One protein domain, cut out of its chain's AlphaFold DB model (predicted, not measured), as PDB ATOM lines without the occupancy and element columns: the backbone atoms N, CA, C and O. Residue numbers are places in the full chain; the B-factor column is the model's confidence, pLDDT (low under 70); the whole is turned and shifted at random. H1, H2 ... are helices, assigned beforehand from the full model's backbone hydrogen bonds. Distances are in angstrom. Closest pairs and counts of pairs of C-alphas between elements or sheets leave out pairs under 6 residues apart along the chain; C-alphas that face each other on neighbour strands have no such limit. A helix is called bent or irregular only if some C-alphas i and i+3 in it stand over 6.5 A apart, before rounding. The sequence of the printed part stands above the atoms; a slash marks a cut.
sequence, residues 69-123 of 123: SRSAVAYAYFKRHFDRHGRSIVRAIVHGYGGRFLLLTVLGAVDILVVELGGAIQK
ATOM      1  N   SER A  69      27.492  30.539 259.923       78.12
ATOM      2  CA  SER A  69      26.403  31.339 259.344       78.12
ATOM      3  C   SER A  69      26.788  32.806 259.136       78.12
ATOM      4  O   SER A  69      26.019  33.577 258.559       78.12
ATOM      5  N   ARG A  70      27.981  33.214 259.581       87.38
ATOM      6  CA  ARG A  70      28.498  34.567 259.365       87.38
ATOM      7  C   ARG A  70      28.836  34.771 257.890       87.38
ATOM      8  O   ARG A  70      29.498  33.948 257.256       87.38
ATOM      9  N   SER A  71      28.447  35.927 257.355       87.69
ATOM     10  CA  SER A  71      28.624  36.269 255.937       87.69
ATOM     11  C   SER A  71      30.078  36.166 255.467       87.69
ATOM     12  O   SER A  71      30.331  35.666 254.374       87.69
ATOM     13  N   ALA A  72      31.039  36.579 256.297       87.88
ATOM     14  CA  ALA A  72      32.464  36.494 255.984       87.88
ATOM     15  C   ALA A  72      32.935  35.044 255.772       87.88
ATOM     16  O   ALA A  72      33.686  34.770 254.834       87.88
ATOM     17  N   VAL A  73      32.459  34.113 256.604       88.19
ATOM     18  CA  VAL A  73      32.817  32.690 256.535       88.19
ATOM     19  C   VAL A  73      32.154  32.041 255.323       88.19
ATOM     20  O   VAL A  73      32.838  31.415 254.509       88.19
ATOM     21  N   ALA A  74      30.853  32.272 255.132       87.25
ATOM     22  CA  ALA A  74      30.111  31.780 253.972       87.25
ATOM     23  C   ALA A  74      30.700  32.292 252.643       87.25
ATOM     24  O   ALA A  74      30.846  31.532 251.680       87.25
ATOM     25  N   TYR A  75      31.105  33.565 252.595       88.81
ATOM     26  CA  TYR A  75      31.743  34.157 251.422       88.81
ATOM     27  C   TYR A  75      33.124  33.560 251.155       88.81
ATOM     28  O   TYR A  75      33.414  33.186 250.019       88.81
ATOM     29  N   ALA A  76      33.971  33.424 252.179       90.38
ATOM     30  CA  ALA A  76      35.285  32.805 252.028       90.38
ATOM     31  C   ALA A  76      35.167  31.354 251.528       90.38
ATOM     32  O   ALA A  76      35.902  30.941 250.624       90.38
ATOM     33  N   TYR A  77      34.197  30.604 252.059       87.50
ATOM     34  CA  TYR A  77      33.890  29.247 251.624       87.50
ATOM     35  C   TYR A  77      33.454  29.200 250.155       87.50
ATOM     36  O   TYR A  77      34.016  28.433 249.369       87.50
ATOM     37  N   PHE A  78      32.511  30.055 249.754       87.19
ATOM     38  CA  PHE A  78      32.067  30.150 248.364       87.19
ATOM     39  C   PHE A  78      33.209  30.553 247.424       87.19
ATOM     40  O   PHE A  78      33.435  29.885 246.416       87.19
ATOM     41  N   LYS A  79      33.974  31.596 247.767       88.75
ATOM     42  CA  LYS A  79      35.075  32.120 246.948       88.75
ATOM     43  C   LYS A  79      36.130  31.049 246.670       88.75
ATOM     44  O   LYS A  79      36.535  30.862 245.526       88.75
ATOM     45  N   ARG A  80      36.493  30.262 247.687       88.88
ATOM     46  CA  ARG A  80      37.403  29.117 247.535       88.88
ATOM     47  C   ARG A  80      36.895  28.100 246.510       88.88
ATOM     48  O   ARG A  80      37.690  27.557 245.745       88.88
ATOM     49  N   HIS A  81      35.593  27.823 246.491       86.00
ATOM     50  CA  HIS A  81      34.992  26.902 245.524       86.00
ATOM     51  C   HIS A  81      34.859  27.534 244.139       86.00
ATOM     52  O   HIS A  81      35.077  26.849 243.145       86.00
ATOM     53  N   PHE A  82      34.574  28.828 244.060       85.25
ATOM     54  CA  PHE A  82      34.502  29.575 242.811       85.25
ATOM     55  C   PHE A  82      35.838  29.575 242.060       85.25
ATOM     56  O   PHE A  82      35.883  29.212 240.883       85.25
ATOM     57  N   ASP A  83      36.936  29.881 242.756       88.12
ATOM     58  CA  ASP A  83      38.271  29.931 242.155       88.12
ATOM     59  C   ASP A  83      38.742  28.546 241.677       88.12
ATOM     60  O   ASP A  83      39.356  28.422 240.620       88.12
ATOM     61  N   ARG A  84      38.390  27.479 242.408       85.75
ATOM     62  CA  ARG A  84      38.743  26.092 242.057       85.75
ATOM     63  C   ARG A  84      37.936  25.516 240.893       85.75
ATOM     64  O   ARG A  84      38.428  24.634 240.200       85.75
ATOM     65  N   HIS A  85      36.712  25.996 240.671       84.31
ATOM     66  CA  HIS A  85      35.790  25.448 239.668       84.31
ATOM     67  C   HIS A  85      35.672  26.330 238.423       84.31
ATOM     68  O   HIS A  85      34.609  26.412 237.805       84.31
ATOM     69  N   GLY A  86      36.771  26.992 238.053       80.25
ATOM     70  CA  GLY A  86      36.852  27.778 236.825       80.25
ATOM     71  C   GLY A  86      35.937  28.998 236.825       80.25
ATOM     72  O   GLY A  86      35.446  29.379 235.768       80.25
ATOM     73  N   ARG A  87      35.674  29.593 238.001       83.12
ATOM     74  CA  ARG A  87      34.827  30.787 238.158       83.12
ATOM     75  C   ARG A  87      33.377  30.582 237.697       83.12
ATOM     76  O   ARG A  87      32.691  31.526 237.316       83.12
ATOM     77  N   SER A  88      32.888  29.342 237.754       84.25
ATOM     78  CA  SER A  88      31.474  29.030 237.544       84.25
ATOM     79  C   SER A  88      30.710  29.083 238.866       84.25
ATOM     80  O   SER A  88      30.997  28.323 239.793       84.25
ATOM     81  N   ILE A  89      29.699  29.953 238.935       86.62
ATOM     82  CA  ILE A  89      28.842  30.121 240.120       86.62
ATOM     83  C   ILE A  89      28.084  28.825 240.426       86.62
ATOM     84  O   ILE A  89      28.123  28.336 241.552       86.62
ATOM     85  N   VAL A  90      27.441  28.231 239.416       87.94
ATOM     86  CA  VAL A  90      26.625  27.018 239.584       87.94
ATOM     87  C   VAL A  90      27.479  25.857 240.082       87.94
ATOM     88  O   VAL A  90      27.120  25.196 241.055       87.94
ATOM     89  N   ARG A  91      28.652  25.639 239.475       82.38
ATOM     90  CA  ARG A  91      29.548  24.543 239.864       82.38
ATOM     91  C   ARG A  91      30.089  24.727 241.284       82.38
ATOM     92  O   ARG A  91      30.172  23.754 242.028       82.38
ATOM     93  N   ALA A  92      30.389  25.966 241.676       86.31
ATOM     94  CA  ALA A  92      30.818  26.293 243.031       86.31
ATOM     95  C   ALA A  92      29.717  26.050 244.075       86.31
ATOM     96  O   ALA A  92      30.011  25.514 245.140       86.31
ATOM     97  N   ILE A  93      28.457  26.387 243.772       86.44
ATOM     98  CA  ILE A  93      27.318  26.134 244.671       86.44
ATOM     99  C   ILE A  93      27.054  24.633 244.800       86.44
ATOM    100  O   ILE A  93      26.947  24.126 245.914       86.44
ATOM    101  N   VAL A  94      26.995  23.907 243.678       88.12
ATOM    102  CA  VAL A  94      26.724  22.461 243.680       88.12
ATOM    103  C   VAL A  94      27.808  21.701 244.444       88.12
ATOM    104  O   VAL A  94      27.482  20.846 245.257       88.12
ATOM    105  N   HIS A  95      29.090  22.020 244.248       86.38
ATOM    106  CA  HIS A  95      30.163  21.365 245.009       86.38
ATOM    107  C   HIS A  95      30.284  21.871 246.449       86.38
ATOM    108  O   HIS A  95      30.602  21.087 247.336       86.38
ATOM    109  N   GLY A  96      30.021  23.154 246.697       83.69
ATOM    110  CA  GLY A  96      30.109  23.730 248.036       83.69
ATOM    111  C   GLY A  96      28.983  23.268 248.964       83.69
ATOM    112  O   GLY A  96      29.230  23.021 250.139       83.69
ATOM    113  N   TYR A  97      27.759  23.134 248.453       84.62
ATOM    114  CA  TYR A  97      26.566  22.910 249.280       84.62
ATOM    115  C   TYR A  97      25.769  21.656 248.904       84.62
ATOM    116  O   TYR A  97      24.998  21.162 249.728       84.62
ATOM    117  N   GLY A  98      25.959  21.095 247.706       84.44
ATOM    118  CA  GLY A  98      25.135  19.997 247.188       84.44
ATOM    119  C   GLY A  98      25.170  18.721 248.029       84.44
ATOM    120  O   GLY A  98      24.159  18.034 248.123       84.44
ATOM    121  N   GLY A  99      26.281  18.432 248.717       87.50
ATOM    122  CA  GLY A  99      26.377  17.260 249.598       87.50
ATOM    123  C   GLY A  99      25.378  17.290 250.762       87.50
ATOM    124  O   GLY A  99      24.721  16.286 251.031       87.50
ATOM    125  N   ARG A 100      25.202  18.451 251.413       85.31
ATOM    126  CA  ARG A 100      24.211  18.619 252.493       85.31
ATOM    127  C   ARG A 100      22.782  18.468 251.954       85.31
ATOM    128  O   ARG A 100      21.960  17.840 252.610       85.31
ATOM    129  N   PHE A 101      22.504  18.981 250.753       86.75
ATOM    130  CA  PHE A 101      21.197  18.814 250.110       86.75
ATOM    131  C   PHE A 101      20.882  17.350 249.805       86.75
ATOM    132  O   PHE A 101      19.808  16.888 250.175       86.75
ATOM    133  N   LEU A 102      21.818  16.606 249.210       88.75
ATOM    134  CA  LEU A 102      21.618  15.183 248.918       88.75
ATOM    135  C   LEU A 102      21.322  14.378 250.186       88.75
ATOM    136  O   LEU A 102      20.395  13.574 250.190       88.75
ATOM    137  N   LEU A 103      22.060  14.629 251.271       89.44
ATOM    138  CA  LEU A 103      21.832  13.958 252.549       89.44
ATOM    139  C   LEU A 103      20.413  14.215 253.088       89.44
ATOM    140  O   LEU A 103      19.729  13.274 253.482       89.44
ATOM    141  N   LEU A 104      19.962  15.474 253.077       89.19
ATOM    142  CA  LEU A 104      18.625  15.846 253.549       89.19
ATOM    143  C   LEU A 104      17.514  15.274 252.662       89.19
ATOM    144  O   LEU A 104      16.497  14.819 253.177       89.19
ATOM    145  N   THR A 105      17.709  15.259 251.341       89.44
ATOM    146  CA  THR A 105      16.755  14.660 250.401       89.44
ATOM    147  C   THR A 105      16.615  13.158 250.627       89.44
ATOM    148  O   THR A 105      15.497  12.653 250.628       89.44
ATOM    149  N   VAL A 106      17.722  12.446 250.854       92.38
ATOM    150  CA  VAL A 106      17.684  11.009 251.158       92.38
ATOM    151  C   VAL A 106      16.959  10.756 252.479       92.38
ATOM    152  O   VAL A 106      16.090   9.892 252.520       92.38
ATOM    153  N   LEU A 107      17.259  11.527 253.530       90.44
ATOM    154  CA  LEU A 107      16.604  11.371 254.830       90.44
ATOM    155  C   LEU A 107      15.085  11.580 254.727       90.44
ATOM    156  O   LEU A 107      14.320  10.712 255.133       90.44
ATOM    157  N   GLY A 108      14.650  12.670 254.086       88.81
ATOM    158  CA  GLY A 108      13.225  12.944 253.891       88.81
ATOM    159  C   GLY A 108      12.521  11.918 252.997       88.81
ATOM    160  O   GLY A 108      11.364  11.586 253.236       88.81
ATOM    161  N   ALA A 109      13.207  11.371 251.988       90.12
ATOM    162  CA  ALA A 109      12.652  10.306 251.154       90.12
ATOM    163  C   ALA A 109      12.457   8.999 251.939       90.12
ATOM    164  O   ALA A 109      11.458   8.314 251.731       90.12
ATOM    165  N   VAL A 110      13.378   8.670 252.852       90.19
ATOM    166  CA  VAL A 110      13.235   7.521 253.757       90.19
ATOM    167  C   VAL A 110      12.042   7.721 254.687       90.19
ATOM    168  O   VAL A 110      11.231   6.806 254.800       90.19
ATOM    169  N   ASP A 111      11.883   8.905 255.286       86.69
ATOM    170  CA  ASP A 111      10.737   9.204 256.154       86.69
ATOM    171  C   ASP A 111       9.404   9.024 255.412       86.69
ATOM    172  O   ASP A 111       8.513   8.322 255.890       86.69
ATOM    173  N   ILE A 112       9.283   9.587 254.203       88.56
ATOM    174  CA  ILE A 112       8.086   9.436 253.360       88.56
ATOM    175  C   ILE A 112       7.836   7.960 253.030       88.56
ATOM    176  O   ILE A 112       6.711   7.482 253.155       88.56
ATOM    177  N   LEU A 113       8.879   7.225 252.636       87.38
ATOM    178  CA  LEU A 113       8.766   5.817 252.262       87.38
ATOM    179  C   LEU A 113       8.324   4.944 253.446       87.38
ATOM    180  O   LEU A 113       7.486   4.064 253.271       87.38
ATOM    181  N   VAL A 114       8.864   5.186 254.643       86.31
ATOM    182  CA  VAL A 114       8.516   4.447 255.866       86.31
ATOM    183  C   VAL A 114       7.079   4.734 256.294       86.31
ATOM    184  O   VAL A 114       6.359   3.802 256.651       86.31
ATOM    185  N   VAL A 115       6.642   5.994 256.235       85.50
ATOM    186  CA  VAL A 115       5.264   6.377 256.580       85.50
ATOM    187  C   VAL A 115       4.262   5.775 255.592       85.50
ATOM    188  O   VAL A 115       3.258   5.207 256.017       85.50
ATOM    189  N   GLU A 116       4.551   5.831 254.291       84.06
ATOM    190  CA  GLU A 116       3.662   5.307 253.250       84.06
ATOM    191  C   GLU A 116       3.584   3.769 253.281       84.06
ATOM    192  O   GLU A 116       2.489   3.206 253.264       84.06
ATOM    193  N   LEU A 117       4.720   3.061 253.412       77.31
ATOM    194  CA  LEU A 117       4.706   1.599 253.568       77.31
ATOM    195  C   LEU A 117       4.052   1.165 254.884       77.31
ATOM    196  O   LEU A 117       3.302   0.190 254.902       77.31
ATOM    197  N   GLY A 118       4.320   1.872 255.984       75.06
ATOM    198  CA  GLY A 118       3.711   1.586 257.282       75.06
ATOM    199  C   GLY A 118       2.192   1.772 257.261       75.06
ATOM    200  O   GLY A 118       1.465   0.953 257.823       75.06
ATOM    201  N   GLY A 119       1.705   2.795 256.553       73.25
ATOM    202  CA  GLY A 119       0.279   3.023 256.322       73.25
ATOM    203  C   GLY A 119      -0.370   1.966 255.423       73.25
ATOM    204  O   GLY A 119      -1.512   1.582 255.666       73.25
ATOM    205  N   ALA A 120       0.354   1.454 254.424       67.56
ATOM    206  CA  ALA A 120      -0.143   0.422 253.512       67.56
ATOM    207  C   ALA A 120      -0.269  -0.971 254.157       67.56
ATOM    208  O   ALA A 120      -1.110  -1.755 253.736       67.56
ATOM    209  N   ILE A 121       0.530  -1.285 255.181       63.34
ATOM    210  CA  ILE A 121       0.477  -2.575 255.897       63.34
ATOM    211  C   ILE A 121      -0.675  -2.620 256.924       63.34
ATOM    212  O   ILE A 121      -1.081  -3.697 257.356       63.34
ATOM    213  N   GLN A 122      -1.211  -1.464 257.329       57.69
ATOM    214  CA  GLN A 122      -2.314  -1.347 258.298       57.69
ATOM    215  C   GLN A 122      -3.713  -1.271 257.651       57.69
ATOM    216  O   GLN A 122      -4.699  -1.106 258.371       57.69
ATOM    217  N   LYS A 123      -3.810  -1.362 256.319       52.09
ATOM    218  CA  LYS A 123      -5.060  -1.307 255.546       52.09
ATOM    219  C   LYS A 123      -5.394  -2.669 254.950       52.09
ATOM    220  O   LYS A 123      -6.601  -2.992 254.924       52.09
TER     221      LYS A 123
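Overview. This is residues 69 to 123 of the 123 residues of an uncharacterized protein of Phytophthora sojae (strain P6497) (UniProt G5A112). A long helical arm, H2b, sticks out from a small corner of helices, making a rough L whose other limb is H1, standing crosswise near the arm's beginning. The short arm H2a packs on H1, and a steep bend in H2 leads from it into H2b. The printed part has 55 residues with two named helices, H1 then H2, and no named strand, and its class is all helix. It is extended, with a radius of gyration of the C-alphas of 17.9 A and spans of 55 by 24 by 10 A, the length being made by H2b.

Along the chain. H2, residues 89 to 121, was assigned as one helix by its hydrogen bonds, but it is bent: C-alphas 96 and 99 are 7.6 A apart. Its arm H2b, residues 99 to 121, measures 33.2 A and ends with C-alpha 121 at (0.477, -2.575, 255.897). Its arm H2a, residues 89 to 96, measures 10.3 A and begins with C-alpha 89 at (28.842, 30.121, 240.120). H1, residues 71 to 84, measures 20.0 A and begins with C-alpha 71 at (28.624, 36.269, 255.937).

Arrangement. H2b touches no helix. Its line and that of H2a stand at a steep tilt of 67 degrees. H2a touches H1, the closest C-alphas being those of His 81 and Ala 92, 4.9 A apart. The lines of H1 and H2a are about perpendicular, at 75 degrees. H1 and H2b are apart. In H1, H2a and H2b every O i to N i+4 pair is within hydrogen-bond range.

Size, cuts and confidence. The two C-alphas farthest apart, those of Asp 83 and Lys 123, are 55.1 A apart. Residues 98 to 123, of which 98 to 121 belong to H2, stand free, as do residues 69 to 76, of which 71 to 76 belong to H1. The link from H1 to H2 is tight, with 4 residues, and the printed part has no cut. The mean pLDDT of the printed part is 84.3, and residues 120 to 123 are under 70.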